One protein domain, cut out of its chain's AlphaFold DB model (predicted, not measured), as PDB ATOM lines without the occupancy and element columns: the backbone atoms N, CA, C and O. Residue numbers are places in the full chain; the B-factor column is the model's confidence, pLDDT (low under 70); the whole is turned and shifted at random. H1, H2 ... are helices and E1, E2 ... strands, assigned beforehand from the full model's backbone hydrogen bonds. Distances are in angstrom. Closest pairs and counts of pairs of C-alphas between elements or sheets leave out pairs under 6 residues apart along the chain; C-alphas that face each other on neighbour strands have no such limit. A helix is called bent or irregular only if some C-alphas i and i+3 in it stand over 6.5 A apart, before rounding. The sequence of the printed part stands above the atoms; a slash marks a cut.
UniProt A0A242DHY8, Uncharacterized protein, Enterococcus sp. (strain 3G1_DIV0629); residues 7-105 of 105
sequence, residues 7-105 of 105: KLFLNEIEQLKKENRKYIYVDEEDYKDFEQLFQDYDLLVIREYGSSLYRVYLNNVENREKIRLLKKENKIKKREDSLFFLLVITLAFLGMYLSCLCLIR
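AT A GLANCE: This is residues 7 to 105 of the 105 residues of an uncharacterized protein of Enterococcus sp. (strain 3G1_DIV0629) (UniProt A0A242DHY8). A small head is built on a three-stranded sheet of E1, E3 and E2, with the short helices H1 and H2 on one face, and one very long helix, H4, runs along the other face with its first part and then sticks far out as an arm. Residues 79 to 105, of which 79 to 103 belong to H4, stand free and make most of the length, while short H3 only grazes the sheet. The printed part has 99 residues with four named helices and three named strands, in the order H1, E1, H2, H3, E2, E3, H4; the sheet's order is E1 - E3 - E2, antiparallel throughout, and the class is mostly helix. The whole is extended, with a radius of gyration of the C-alphas of 21.8 A and spans of 74 by 27 by 20 A.

HOW THE PARTS SIT: H1, residues 7 to 17, is on the sheet formed by E1, residues 24 to 26, E3, residues 54 to 58, and E2, residues 43 to 47. H1 lies over E1 and E3 at a height over the sheet of 9.5 A and runs along the strands, at 24 degrees to E3 on the local plane; its closest C-alphas to E3 are those of Leu 16 and Leu 58, 6.8 A apart. E1 and the inner strand E3 are antiparallel at 140 degrees, with N 26 and O 54 within hydrogen-bond range at 2.9 A. H2, residues 28 to 33, lies on the same face as H1 at a height of 9.2 A, only just over none of the strands, with 2 C-alphas on E1 and 2 on E3. H3, residues 35 to 40, only grazes the sheet with residues 35 to 38; H2 and H3 meet only through their link. E1, H2 and H3, and E2 make a split strand-helix-strand unit, two strands running the same way with E3 between them, and its crossover is right-handed. E2 and E3 are a hairpin at 155 degrees, with N 44 and O 57 at 2.8 A. H4, residues 61 to 103, is on the opposite face from H1 and H2, giving three layers, helices on both faces of a sheet. H4 lies over E2 at a height of 11.6 A and runs along the strands, at 9 degrees to E2 on the local plane; the closest C-alphas of the two are those of Ile 46 and Ile 67, 6.9 A apart. H1 and H4 have every O i to N i+4 pair within hydrogen-bond range; H2 and H3 have 1 of 2 each.

IN THESE COORDINATES: H1 begins at C-alpha 7 (-10.451, 18.742, -17.564) and is 15.5 A long. E2 and E3 are 13.3 A each. H4 runs 63.9 A, from C-alpha 61 (-32.639, 27.573, -30.409) to C-alpha 103 (-62.675, -23.211, -5.822), and is not bent.

THE WHOLE: The two C-alphas farthest apart, those of Lys 18 and Arg 105, are 74.4 A apart. Without the stretch that stands free, the body of 72 residues spans 36 by 27 by 19 A. The printed part has no cut, and no link is long. The mean pLDDT of the printed part is 90.0, and residue 105, the chain's last, is the one printed residue under 70.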
ATOM      1  N   LYS A   7     -11.205  18.389 -16.344       86.81
ATOM      2  CA  LYS A   7     -10.451  18.742 -17.564       86.81
ATOM      3  C   LYS A   7     -10.981  18.052 -18.825       86.81
ATOM      4  O   LYS A   7     -10.986  18.657 -19.895       86.81
ATOM      5  N   LEU A   8     -11.392  16.788 -18.713       87.00
ATOM      6  CA  LEU A   8     -12.005  16.054 -19.821       87.00
ATOM      7  C   LEU A   8     -13.387  16.628 -20.132       87.00
ATOM      8  O   LEU A   8     -13.698  16.838 -21.300       87.00
ATOM      9  N   PHE A   9     -14.168  16.955 -19.102       89.25
ATOM     10  CA  PHE A   9     -15.479  17.574 -19.260       89.25
ATOM     11  C   PHE A   9     -15.400  18.944 -19.963       89.25
ATOM     12  O   PHE A   9     -16.153  19.213 -20.899       89.25
ATOM     13  N   LEU A  10     -14.424  19.782 -19.607       91.00
ATOM     14  CA  LEU A  10     -14.182  21.061 -20.282       91.00
ATOM     15  C   LEU A  10     -13.808  20.883 -21.761       91.00
ATOM     16  O   LEU A  10     -14.312  21.611 -22.618       91.00
ATOM     17  N   ASN A  11     -12.977  19.888 -22.086       92.75
ATOM     18  CA  ASN A  11     -12.656  19.565 -23.478       92.75
ATOM     19  C   ASN A  11     -13.907  19.110 -24.252       92.75
ATOM     20  O   ASN A  11     -14.119  19.513 -25.392       92.75
ATOM     21  N   GLU A  12     -14.775  18.317 -23.629       90.75
ATOM     22  CA  GLU A  12     -16.052  17.897 -24.211       90.75
ATOM     23  C   GLU A  12     -16.984  19.091 -24.498       90.75
ATOM     24  O   GLU A  12     -17.586  19.162 -25.574       90.75
ATOM     25  N   ILE A  13     -17.031  20.092 -23.612       90.94
ATOM     26  CA  ILE A  13     -17.743  21.357 -23.863       90.94
ATOM     27  C   ILE A  13     -17.151  22.098 -25.067       90.94
ATOM     28  O   ILE A  13     -17.899  22.627 -25.895       90.94
ATOM     29  N   GLU A  14     -15.826  22.138 -25.218       92.12
ATOM     30  CA  GLU A  14     -15.217  22.738 -26.410       92.12
ATOM     31  C   GLU A  14     -15.605  22.005 -27.696       92.12
ATOM     32  O   GLU A  14     -15.854  22.652 -28.717       92.12
ATOM     33  N   GLN A  15     -15.687  20.672 -27.666       92.19
ATOM     34  CA  GLN A  15     -16.138  19.890 -28.820       92.19
ATOM     35  C   GLN A  15     -17.598  20.182 -29.175       92.19
ATOM     36  O   GLN A  15     -17.930  20.229 -30.360       92.19
ATOM     37  N   LEU A  16     -18.457  20.425 -28.179       90.75
ATOM     38  CA  LEU A  16     -19.821  20.898 -28.418       90.75
ATOM     39  C   LEU A  16     -19.825  22.272 -29.096       90.75
ATOM     40  O   LEU A  16     -20.539  22.462 -30.076       90.75
ATOM     41  N   LYS A  17     -19.013  23.225 -28.613       89.00
ATOM     42  CA  LYS A  17     -18.920  24.590 -29.177       89.00
ATOM     43  C   LYS A  17     -18.427  24.609 -30.618       89.00
ATOM     44  O   LYS A  17     -18.853  25.458 -31.390       89.00
ATOM     45  N   LYS A  18     -17.544  23.678 -30.975       91.44
ATOM     46  CA  LYS A  18     -17.037  23.496 -32.342       91.44
ATOM     47  C   LYS A  18     -18.008  22.725 -33.246       91.44
ATOM     48  O   LYS A  18     -17.649  22.436 -34.378       91.44
ATOM     49  N   GLU A  19     -19.185  22.343 -32.743       84.94
ATOM     50  CA  GLU A  19     -20.182  21.501 -33.425       84.94
ATOM     51  C   GLU A  19     -19.666  20.111 -33.847       84.94
ATOM     52  O   GLU A  19     -20.357  19.356 -34.532       84.94
ATOM     53  N   ASN A  20     -18.487  19.709 -33.361       88.25
ATOM     54  CA  ASN A  20     -17.921  18.376 -33.581       88.25
ATOM     55  C   ASN A  20     -18.747  17.290 -32.880       88.25
ATOM     56  O   ASN A  20     -18.723  16.120 -33.269       88.25
ATOM     57  N   ARG A  21     -19.475  17.668 -31.825       87.12
ATOM     58  CA  ARG A  21     -20.432  16.817 -31.119       87.12
ATOM     59  C   ARG A  21     -21.759  17.541 -30.960       87.12
ATOM     60  O   ARG A  21     -21.807  18.741 -30.725       87.12
ATOM     61  N   LYS A  22     -22.851  16.777 -31.043       89.06
ATOM     62  CA  LYS A  22     -24.214  17.300 -30.852       89.06
ATOM     63  C   LYS A  22     -24.617  17.377 -29.379       89.06
ATOM     64  O   LYS A  22     -25.427  18.222 -29.016       89.06
ATOM     65  N   TYR A  23     -24.126  16.444 -28.568       91.62
ATOM     66  CA  TYR A  23     -24.388  16.344 -27.134       91.62
ATOM     67  C   TYR A  23     -23.350  15.436 -26.474       91.62
ATOM     68  O   TYR A  23     -22.660  14.680 -27.162       91.62
ATOM     69  N   ILE A  24     -23.277  15.499 -25.149       92.50
ATOM     70  CA  ILE A  24     -22.421  14.647 -24.313       92.50
ATOM     71  C   ILE A  24     -23.278  13.914 -23.282       92.50
ATOM     72  O   ILE A  24     -24.359  14.389 -22.924       92.50
ATOM     73  N   TYR A  25     -22.817  12.747 -22.843       91.56
ATOM     74  CA  TYR A  25     -23.448  11.997 -21.763       91.56
ATOM     75  C   TYR A  25     -22.708  12.250 -20.458       91.56
ATOM     76  O   TYR A  25     -21.481  12.215 -20.433       91.56
ATOM     77  N   VAL A  26     -23.471  12.471 -19.397       91.69
ATOM     78  CA  VAL A  26     -22.975  12.644 -18.034       91.69
ATOM     79  C   VAL A  26     -23.796  11.735 -17.129       91.69
ATOM     80  O   VAL A  26     -25.012  11.636 -17.307       91.69
ATOM     81  N   ASP A  27     -23.161  11.016 -16.214       90.88
ATOM     82  CA  ASP A  27     -23.884  10.193 -15.246       90.88
ATOM     83  C   ASP A  27     -24.416  11.028 -14.067       90.88
ATOM     84  O   ASP A  27     -24.328  12.255 -14.055       90.88
ATOM     85  N   GLU A  28     -25.068  10.379 -13.102       88.88
ATOM     86  CA  GLU A  28     -25.681  11.080 -11.971       88.88
ATOM     87  C   GLU A  28     -24.662  11.578 -10.926       88.88
ATOM     88  O   GLU A  28     -24.963  12.548 -10.230       88.88
ATOM     89  N   GLU A  29     -23.489  10.941 -10.806       88.69
ATOM     90  CA  GLU A  29     -22.399  11.411  -9.930       88.69
ATOM     91  C   GLU A  29     -21.794  12.682 -10.542       88.69
ATOM     92  O   GLU A  29     -21.863  13.756  -9.945       88.69
ATOM     93  N   ASP A  30     -21.354  12.586 -11.795       88.06
ATOM     94  CA  ASP A  30     -20.725  13.674 -12.542       88.06
ATOM     95  C   ASP A  30     -21.694  14.857 -12.756       88.06
ATOM     96  O   ASP A  30     -21.287  16.016 -12.762       88.06
ATOM     97  N   TYR A  31     -23.004  14.608 -12.894       88.50
ATOM     98  CA  TYR A  31     -24.000  15.682 -12.998       88.50
ATOM     99  C   TYR A  31     -24.062  16.545 -11.731       88.50
ATOM    100  O   TYR A  31     -24.237  17.760 -11.825       88.50
ATOM    101  N   LYS A  32     -23.932  15.933 -10.549       89.25
ATOM    102  CA  LYS A  32     -23.924  16.671  -9.277       89.25
ATOM    103  C   LYS A  32     -22.612  17.426  -9.107       89.25
ATOM    104  O   LYS A  32     -22.633  18.583  -8.699       89.25
ATOM    105  N   ASP A  33     -21.503  16.799  -9.483       89.19
ATOM    106  CA  ASP A  33     -20.172  17.391  -9.357       89.19
ATOM    107  C   ASP A  33     -19.968  18.577 -10.318       89.19
ATOM    108  O   ASP A  33     -19.296  19.550  -9.974       89.19
ATOM    109  N   PHE A  34     -20.599  18.556 -11.498       89.50
ATOM    110  CA  PHE A  34     -20.473  19.601 -12.522       89.50
ATOM    111  C   PHE A  34     -21.662  20.566 -12.602       89.50
ATOM    112  O   PHE A  34     -21.774  21.317 -13.574       89.50
ATOM    113  N   GLU A  35     -22.536  20.600 -11.589       88.88
ATOM    114  CA  GLU A  35     -23.753  21.424 -11.612       88.88
ATOM    115  C   GLU A  35     -23.461  22.909 -11.895       88.88
ATOM    116  O   GLU A  35     -24.131  23.531 -12.726       88.88
ATOM    117  N   GLN A  36     -22.417  23.453 -11.261       89.62
ATOM    118  CA  GLN A  36     -21.973  24.836 -11.471       89.62
ATOM    119  C   GLN A  36     -21.480  25.069 -12.904       89.62
ATOM    120  O   GLN A  36     -21.884  26.039 -13.540       89.62
ATOM    121  N   LEU A  37     -20.708  24.134 -13.466       89.75
ATOM    122  CA  LEU A  37     -20.193  24.253 -14.831       89.75
ATOM    123  C   LEU A  37     -21.323  24.271 -15.867       89.75
ATOM    124  O   LEU A  37     -21.241  24.999 -16.856       89.75
ATOM    125  N   PHE A  38     -22.415  23.527 -15.663       91.44
ATOM    126  CA  PHE A  38     -23.555  23.620 -16.583       91.44
ATOM    127  C   PHE A  38     -24.174  25.020 -16.605       91.44
ATOM    128  O   PHE A  38     -24.632  25.455 -17.661       91.44
ATOM    129  N   GLN A  39     -24.182  25.724 -15.472       89.00
ATOM    130  CA  GLN A  39     -24.690  27.094 -15.389       89.00
ATOM    131  C   GLN A  39     -23.702  28.082 -16.013       89.00
ATOM    132  O   GLN A  39     -24.102  28.888 -16.853       89.00
ATOM    133  N   ASP A  40     -22.415  27.965 -15.682       92.38
ATOM    134  CA  ASP A  40     -21.358  28.861 -16.167       92.38
ATOM    135  C   ASP A  40     -21.213  28.828 -17.694       92.38
ATOM    136  O   ASP A  40     -20.962  29.850 -18.336       92.38
ATOM    137  N   TYR A  41     -21.398  27.651 -18.295       91.50
ATOM    138  CA  TYR A  41     -21.298  27.449 -19.741       91.50
ATOM    139  C   TYR A  41     -22.644  27.513 -20.475       91.50
ATOM    140  O   TYR A  41     -22.670  27.248 -21.679       91.50
ATOM    141  N   ASP A  42     -23.731  27.870 -19.780       92.25
ATOM    142  CA  ASP A  42     -25.101  27.921 -20.305       92.25
ATOM    143  C   ASP A  42     -25.456  26.649 -21.096       92.25
ATOM    144  O   ASP A  42     -25.684  26.651 -22.309       92.25
ATOM    145  N   LEU A  43     -25.423  25.510 -20.406       94.19
ATOM    146  CA  LEU A  43     -25.668  24.191 -20.980       94.19
ATOM    147  C   LEU A  43     -27.074  23.702 -20.643       94.19
ATOM    148  O   LEU A  43     -27.573  23.826 -19.526       94.19
ATOM    149  N   LEU A  44     -27.723  23.081 -21.624       94.12
ATOM    150  CA  LEU A  44     -29.029  22.471 -21.446       94.12
ATOM    151  C   LEU A  44     -28.872  20.991 -21.120       94.12
ATOM    152  O   LEU A  44     -28.363  20.217 -21.929       94.12
ATOM    153  N   VAL A  45     -29.392  20.587 -19.967       93.75
ATOM    154  CA  VAL A  45     -29.314  19.202 -19.501       93.75
ATOM    155  C   VAL A  45     -30.691  18.543 -19.528       93.75
ATOM    156  O   VAL A  45     -31.700  19.130 -19.123       93.75
ATOM    157  N   ILE A  46     -30.756  17.303 -20.008       93.44
ATOM    158  CA  ILE A  46     -31.965  16.481 -19.978       93.44
ATOM    159  C   ILE A  46     -31.633  15.032 -19.623       93.44
ATOM    160  O   ILE A  46     -30.788  14.401 -20.248       93.44
ATOM    161  N   ARG A  47     -32.357  14.480 -18.648       91.00
ATOM    162  CA  ARG A  47     -32.335  13.044 -18.357       91.00
ATOM    163  C   ARG A  47     -33.266  12.307 -19.313       91.00
ATOM    164  O   ARG A  47     -34.428  12.697 -19.470       91.00
ATOM    165  N   GLU A  48     -32.772  11.258 -19.954       83.25
ATOM    166  CA  GLU A  48     -33.603  10.378 -20.778       83.25
ATOM    167  C   GLU A  48     -34.486   9.490 -19.888       83.25
ATOM    168  O   GLU A  48     -34.064   9.046 -18.819       83.25
ATOM    169  N   TYR A  49     -35.739   9.264 -20.293       82.12
ATOM    170  CA  TYR A  49     -36.647   8.415 -19.524       82.12
ATOM    171  C   TYR A  49     -36.116   6.977 -19.448       82.12
ATOM    172  O   TYR A  49     -35.758   6.398 -20.469       82.12
ATOM    173  N   GLY A  50     -36.062   6.416 -18.237       81.19
ATOM    174  CA  GLY A  50     -35.518   5.076 -17.995       81.19
ATOM    175  C   GLY A  50     -33.986   4.989 -18.005       81.19
ATOM    176  O   GLY A  50     -33.453   3.898 -17.843       81.19
ATOM    177  N   SER A  51     -33.275   6.113 -18.162       85.69
ATOM    178  CA  SER A  51     -31.809   6.161 -18.146       85.69
ATOM    179  C   SER A  51     -31.265   6.794 -16.862       85.69
ATOM    180  O   SER A  51     -31.855   7.720 -16.288       85.69
ATOM    181  N   SER A  52     -30.110   6.310 -16.407       85.06
ATOM    182  CA  SER A  52     -29.292   6.962 -15.376       85.06
ATOM    183  C   SER A  52     -28.444   8.108 -15.931       85.06
ATOM    184  O   SER A  52     -27.896   8.882 -15.152       85.06
ATOM    185  N   LEU A  53     -28.358   8.239 -17.257       90.38
ATOM    186  CA  LEU A  53     -27.520   9.225 -17.921       90.38
ATOM    187  C   LEU A  53     -28.300  10.489 -18.298       90.38
ATOM    188  O   LEU A  53     -29.461  10.462 -18.727       90.38
ATOM    189  N   TYR A  54     -27.599  11.606 -18.200       92.19
ATOM    190  CA  TYR A  54     -28.002  12.933 -18.620       92.19
ATOM    191  C   TYR A  54     -27.353  13.250 -19.963       92.19
ATOM    192  O   TYR A  54     -26.156  13.059 -20.154       92.19
ATOM    193  N   ARG A  55     -28.144  13.754 -20.908       93.56
ATOM    194  CA  ARG A  55     -27.638  14.348 -22.145       93.56
ATOM    195  C   ARG A  55     -27.485  15.845 -21.944       93.56
ATOM    196  O   ARG A  55     -28.434  16.511 -21.527       93.56
ATOM    197  N   VAL A  56     -26.317  16.366 -22.287       93.81
ATOM    198  CA  VAL A  56     -25.982  17.784 -22.171       93.81
ATOM    199  C   VAL A  56     -25.778  18.361 -23.565       93.81
ATOM    200  O   VAL A  56     -25.069  17.791 -24.394       93.81
ATOM    201  N   TYR A  57     -26.430  19.487 -23.819       94.38
ATOM    202  CA  TYR A  57     -26.452  20.208 -25.082       94.38
ATOM    203  C   TYR A  57     -25.998  21.647 -24.854       94.38
ATOM    204  O   TYR A  57     -26.161  22.193 -23.765       94.38
ATOM    205  N   LEU A  58     -25.523  22.306 -25.908       93.94
ATOM    206  CA  LEU A  58     -25.398  23.761 -25.880       93.94
ATOM    207  C   LEU A  58     -26.766  24.425 -25.858       93.94
ATOM    208  O   LEU A  58     -27.707  23.958 -26.513       93.94
ATOM    209  N   ASN A  59     -26.846  25.561 -25.174       94.06
ATOM    210  CA  ASN A  59     -28.040  26.377 -25.173       94.06
ATOM    211  C   ASN A  59     -28.183  27.201 -26.460       94.06
ATOM    212  O   ASN A  59     -27.788  28.360 -26.540       94.06
ATOM    213  N   ASN A  60     -28.796  26.598 -27.476       92.75
ATOM    214  CA  ASN A  60     -29.192  27.271 -28.710       92.75
ATOM    215  C   ASN A  60     -30.654  26.947 -29.071       92.75
ATOM    216  O   ASN A  60     -31.285  26.082 -28.460       92.75
ATOM    217  N   VAL A  61     -31.213  27.673 -30.043       92.81
ATOM    218  CA  VAL A  61     -32.639  27.573 -30.409       92.81
ATOM    219  C   VAL A  61     -33.017  26.149 -30.833       92.81
ATOM    220  O   VAL A  61     -34.000  25.608 -30.330       92.81
ATOM    221  N   GLU A  62     -32.202  25.515 -31.675       93.19
ATOM    222  CA  GLU A  62     -32.433  24.147 -32.157       93.19
ATOM    223  C   GLU A  62     -32.462  23.132 -31.000       93.19
ATOM    224  O   GLU A  62     -33.398  22.337 -30.860       93.19
ATOM    225  N   ASN A  63     -31.474  23.186 -30.106       93.44
ATOM    226  CA  ASN A  63     -31.384  22.275 -28.969       93.44
ATOM    227  C   ASN A  63     -32.504  22.512 -27.951       93.44
ATOM    228  O   ASN A  63     -32.996  21.546 -27.361       93.44
ATOM    229  N   ARG A  64     -32.968  23.757 -27.766       93.69
ATOM    230  CA  ARG A  64     -34.146  24.050 -26.928       93.69
ATOM    231  C   ARG A  64     -35.394  23.349 -27.460       93.69
ATOM    232  O   ARG A  64     -36.130  22.743 -26.675       93.69
ATOM    233  N   GLU A  65     -35.632  23.400 -28.768       94.25
ATOM    234  CA  GLU A  65     -36.762  22.700 -29.388       94.25
ATOM    235  C   GLU A  65     -36.631  21.185 -29.252       94.25
ATOM    236  O   GLU A  65     -37.575  20.509 -28.832       94.25
ATOM    237  N   LYS A  66     -35.433  20.651 -29.494       92.38
ATOM    238  CA  LYS A  66     -35.145  19.223 -29.338       92.38
ATOM    239  C   LYS A  66     -35.390  18.734 -27.913       92.38
ATOM    240  O   LYS A  66     -36.079  17.735 -27.707       92.38
ATOM    241  N   ILE A  67     -34.903  19.463 -26.912       93.38
ATOM    242  CA  ILE A  67     -35.135  19.159 -25.495       93.38
ATOM    243  C   ILE A  67     -36.618  19.256 -25.149       93.38
ATOM    244  O   ILE A  67     -37.121  18.443 -24.373       93.38
ATOM    245  N   ARG A  68     -37.359  20.204 -25.733       93.50
ATOM    246  CA  ARG A  68     -38.813  20.296 -25.544       93.50
ATOM    247  C   ARG A  68     -39.535  19.061 -26.084       93.50
ATOM    248  O   ARG A  68     -40.455  18.580 -25.418       93.50
ATOM    249  N   LEU A  69     -39.138  18.548 -27.248       93.00
ATOM    250  CA  LEU A  69     -39.693  17.317 -27.820       93.00
ATOM    251  C   LEU A  69     -39.352  16.099 -26.957       93.00
ATOM    252  O   LEU A  69     -40.261  15.373 -26.564       93.00
ATOM    253  N   LEU A  70     -38.088  15.947 -26.552       91.81
ATOM    254  CA  LEU A  70     -37.656  14.862 -25.665       91.81
ATOM    255  C   LEU A  70     -38.388  14.893 -24.314       91.81
ATOM    256  O   LEU A  70     -38.827  13.862 -23.815       91.81
ATOM    257  N   LYS A  71     -38.613  16.079 -23.730       92.06
ATOM    258  CA  LYS A  71     -39.419  16.221 -22.503       92.06
ATOM    259  C   LYS A  71     -40.866  15.769 -22.704       92.06
ATOM    260  O   LYS A  71     -41.453  15.215 -21.776       92.06
ATOM    261  N   LYS A  72     -41.464  16.022 -23.874       92.88
ATOM    262  CA  LYS A  72     -42.813  15.526 -24.197       92.88
ATOM    263  C   LYS A  72     -42.812  14.007 -24.345       92.88
ATOM    264  O   LYS A  72     -43.664  13.360 -23.746       92.88
ATOM    265  N   GLU A  73     -41.847  13.452 -25.068       91.44
ATOM    266  CA  GLU A  73     -41.705  12.007 -25.263       91.44
ATOM    267  C   GLU A  73     -41.512  11.273 -23.930       91.44
ATOM    268  O   GLU A  73     -42.243  10.333 -23.630       91.44
ATOM    269  N   ASN A  74     -40.626  11.773 -23.063       91.38
ATOM    270  CA  ASN A  74     -40.408  11.224 -21.723       91.38
ATOM    271  C   ASN A  74     -41.690  11.217 -20.877       91.38
ATOM    272  O   ASN A  74     -41.932  10.279 -20.119       91.38
ATOM    273  N   LYS A  75     -42.531  12.256 -20.993       89.56
ATOM    274  CA  LYS A  75     -43.829  12.304 -20.300       89.56
ATOM    275  C   LYS A  75     -44.810  11.263 -20.840       89.56
ATOM    276  O   LYS A  75     -45.559  10.699 -20.046       89.56
ATOM    277  N   ILE A  76     -44.820  11.032 -22.153       91.25
ATOM    278  CA  ILE A  76     -45.681  10.028 -22.792       91.25
ATOM    279  C   ILE A  76     -45.263   8.630 -22.339       91.25
ATOM    280  O   ILE A  76     -46.093   7.934 -21.763       91.25
ATOM    281  N   LYS A  77     -43.975   8.283 -22.458       89.19
ATOM    282  CA  LYS A  77     -43.439   6.981 -22.020       89.19
ATOM    283  C   LYS A  77     -43.743   6.694 -20.551       89.19
ATOM    284  O   LYS A  77     -44.251   5.632 -20.215       89.19
ATOM    285  N   LYS A  78     -43.557   7.688 -19.672       87.94
ATOM    286  CA  LYS A  78     -43.917   7.561 -18.251       87.94
ATOM    287  C   LYS A  78     -45.398   7.244 -18.032       87.94
ATOM    288  O   LYS A  78     -45.749   6.499 -17.117       87.94
ATOM    289  N   ARG A  79     -46.283   7.846 -18.831       88.31
ATOM    290  CA  ARG A  79     -47.725   7.598 -18.747       88.31
ATOM    291  C   ARG A  79     -48.080   6.212 -19.275       88.31
ATOM    292  O   ARG A  79     -48.898   5.543 -18.655       88.31
ATOM    293  N   GLU A  80     -47.477   5.794 -20.381       88.81
ATOM    294  CA  GLU A  80     -47.674   4.466 -20.968       88.81
ATOM    295  C   GLU A  80     -47.256   3.362 -19.998       88.81
ATOM    296  O   GLU A  80     -48.064   2.480 -19.721       88.81
ATOM    297  N   ASP A  81     -46.079   3.472 -19.379       87.69
ATOM    298  CA  ASP A  81     -45.617   2.508 -18.374       87.69
ATOM    299  C   ASP A  81     -46.566   2.435 -17.173       87.69
ATOM    300  O   ASP A  81     -46.886   1.351 -16.685       87.69
ATOM    301  N   SER A  82     -47.076   3.581 -16.712       87.75
ATOM    302  CA  SER A  82     -48.050   3.610 -15.619       87.75
ATOM    303  C   SER A  82     -49.374   2.939 -15.996       87.75
ATOM    304  O   SER A  82     -49.980   2.281 -15.148       87.75
ATOM    305  N   LEU A  83     -49.844   3.112 -17.234       91.88
ATOM    306  CA  LEU A  83     -51.060   2.461 -17.728       91.88
ATOM    307  C   LEU A  83     -50.846   0.958 -17.911       91.88
ATOM    308  O   LEU A  83     -51.711   0.169 -17.539       91.88
ATOM    309  N   PHE A  84     -49.685   0.565 -18.434       91.56
ATOM    310  CA  PHE A  84     -49.302  -0.832 -18.584       91.56
ATOM    311  C   PHE A  84     -49.248  -1.531 -17.224       91.56
ATOM    312  O   PHE A  84     -49.859  -2.583 -17.042       91.56
ATOM    313  N   PHE A  85     -48.613  -0.908 -16.231       91.50
ATOM    314  CA  PHE A  85     -48.572  -1.411 -14.861       91.50
ATOM    315  C   PHE A  85     -49.975  -1.591 -14.259       91.50
ATOM    316  O   PHE A  85     -50.277  -2.636 -13.681       91.50
ATOM    317  N   LEU A  86     -50.864  -0.608 -14.444       93.88
ATOM    318  CA  LEU A  86     -52.251  -0.694 -13.982       93.88
ATOM    319  C   LEU A  86     -53.008  -1.855 -14.645       93.88
ATOM    320  O   LEU A  86     -53.754  -2.577 -13.980       93.88
ATOM    321  N   LEU A  87     -52.803  -2.056 -15.947       94.38
ATOM    322  CA  LEU A  87     -53.415  -3.143 -16.706       94.38
ATOM    323  C   LEU A  87     -52.945  -4.513 -16.199       94.38
ATOM    324  O   LEU A  87     -53.777  -5.390 -15.973       94.38
ATOM    325  N   VAL A  88     -51.644  -4.673 -15.937       93.94
ATOM    326  CA  VAL A  88     -51.073  -5.905 -15.363       93.94
ATOM    327  C   VAL A  88     -51.687  -6.213 -13.995       93.94
ATOM    328  O   VAL A  88     -52.116  -7.342 -13.757       93.94
ATOM    329  N   ILE A  89     -51.802  -5.212 -13.118       94.81
ATOM    330  CA  ILE A  89     -52.436  -5.376 -11.802       94.81
ATOM    331  C   ILE A  89     -53.902  -5.795 -11.942       94.81
ATOM    332  O   ILE A  89     -54.353  -6.721 -11.268       94.81
ATOM    333  N   THR A  90     -54.647  -5.140 -12.830       94.81
ATOM    334  CA  THR A  90     -56.074  -5.426 -13.033       94.81
ATOM    335  C   THR A  90     -56.282  -6.858 -13.530       94.81
ATOM    336  O   THR A  90     -57.154  -7.563 -13.026       94.81
ATOM    337  N   LEU A  91     -55.448  -7.321 -14.468       94.38
ATOM    338  CA  LEU A  91     -55.480  -8.702 -14.958       94.38
ATOM    339  C   LEU A  91     -55.132  -9.716 -13.863       94.38
ATOM    340  O   LEU A  91     -55.784 -10.756 -13.777       94.38
ATOM    341  N   ALA A  92     -54.157  -9.414 -13.001       94.50
ATOM    342  CA  ALA A  92     -53.804 -10.277 -11.876       94.50
ATOM    343  C   ALA A  92     -54.969 -10.433 -10.885       94.50
ATOM    344  O   ALA A  92     -55.289 -11.551 -10.481       94.50
ATOM    345  N   PHE A  93     -55.655  -9.337 -10.538       93.88
ATOM    346  CA  PHE A  93     -56.851  -9.391  -9.691       93.88
ATOM    347  C   PHE A  93     -57.995 -10.166 -10.342       93.88
ATOM    348  O   PHE A  93     -58.640 -10.971  -9.671       93.88
ATOM    349  N   LEU A  94     -58.226  -9.966 -11.642       94.06
ATOM    350  CA  LEU A  94     -59.248 -10.701 -12.384       94.06
ATOM    351  C   LEU A  94     -58.958 -12.211 -12.382       94.06
ATOM    352  O   LEU A  94     -59.861 -13.012 -12.149       94.06
ATOM    353  N   GLY A  95     -57.692 -12.589 -12.584       92.44
ATOM    354  CA  GLY A  95     -57.232 -13.974 -12.511       92.44
ATOM    355  C   GLY A  95     -57.472 -14.589 -11.133       92.44
ATOM    356  O   GLY A  95     -58.102 -15.639 -11.043       92.44
ATOM    357  N   MET A  96     -57.058 -13.905 -10.060       91.94
ATOM    358  CA  MET A  96     -57.300 -14.363  -8.685       91.94
ATOM    359  C   MET A  96     -58.794 -14.518  -8.378       91.94
ATOM    360  O   MET A  96     -59.202 -15.521  -7.794       91.94
ATOM    361  N   TYR A  97     -59.620 -13.559  -8.799       92.44
ATOM    362  CA  TYR A  97     -61.068 -13.618  -8.613       92.44
ATOM    363  C   TYR A  97     -61.690 -14.833  -9.317       92.44
ATOM    364  O   TYR A  97     -62.464 -15.572  -8.706       92.44
ATOM    365  N   LEU A  98     -61.308 -15.084 -10.573       90.31
ATOM    366  CA  LEU A  98     -61.747 -16.260 -11.327       90.31
ATOM    367  C   LEU A  98     -61.292 -17.567 -10.660       90.31
ATOM    368  O   LEU A  98     -62.090 -18.495 -10.545       90.31
ATOM    369  N   SER A  99     -60.055 -17.637 -10.161       87.81
ATOM    370  CA  SER A  99     -59.553 -18.810  -9.432       87.81
ATOM    371  C   SER A  99     -60.337 -19.081  -8.142       87.81
ATOM    372  O   SER A  99     -60.687 -20.228  -7.876       87.81
ATOM    373  N   CYS A 100     -60.671 -18.043  -7.368       86.12
ATOM    374  CA  CYS A 100     -61.512 -18.179  -6.174       86.12
ATOM    375  C   CYS A 100     -62.924 -18.677  -6.509       86.12
ATOM    376  O   CYS A 100     -63.445 -19.545  -5.812       86.12
ATOM    377  N   LEU A 101     -63.536 -18.181  -7.590       84.69
ATOM    378  CA  LEU A 101     -64.847 -18.659  -8.044       84.69
ATOM    379  C   LEU A 101     -64.827 -20.134  -8.471       84.69
ATOM    380  O   LEU A 101     -65.806 -20.840  -8.242       84.69
ATOM    381  N   CYS A 102     -63.728 -20.612  -9.059       77.50
ATOM    382  CA  CYS A 102     -63.559 -22.025  -9.409       77.50
ATOM    383  C   CYS A 102     -63.371 -22.945  -8.193       77.50
ATOM    384  O   CYS A 102     -63.683 -24.121  -8.305       77.50
ATOM    385  N   LEU A 103     -62.874 -22.437  -7.059       74.62
ATOM    386  CA  LEU A 103     -62.675 -23.211  -5.822       74.62
ATOM    387  C   LEU A 103     -63.920 -23.268  -4.920       74.62
ATOM    388  O   LEU A 103     -64.010 -24.137  -4.059       74.62
ATOM    389  N   ILE A 104     -64.856 -22.329  -5.086       75.25
ATOM    390  CA  ILE A 104     -66.125 -22.273  -4.334       75.25
ATOM    391  C   ILE A 104     -67.208 -23.164  -4.979       75.25
ATOM    392  O   ILE A 104     -68.256 -23.402  -4.377       75.25
ATOM    393  N   ARG A 105     -66.960 -23.662  -6.193       51.62
ATOM    394  CA  ARG A 105     -67.854 -24.551  -6.938       51.62
ATOM    395  C   ARG A 105     -67.429 -26.006  -6.799       51.62
ATOM    396  O   ARG A 105     -68.348 -26.850  -6.745       51.62
TER     397      ARG A 105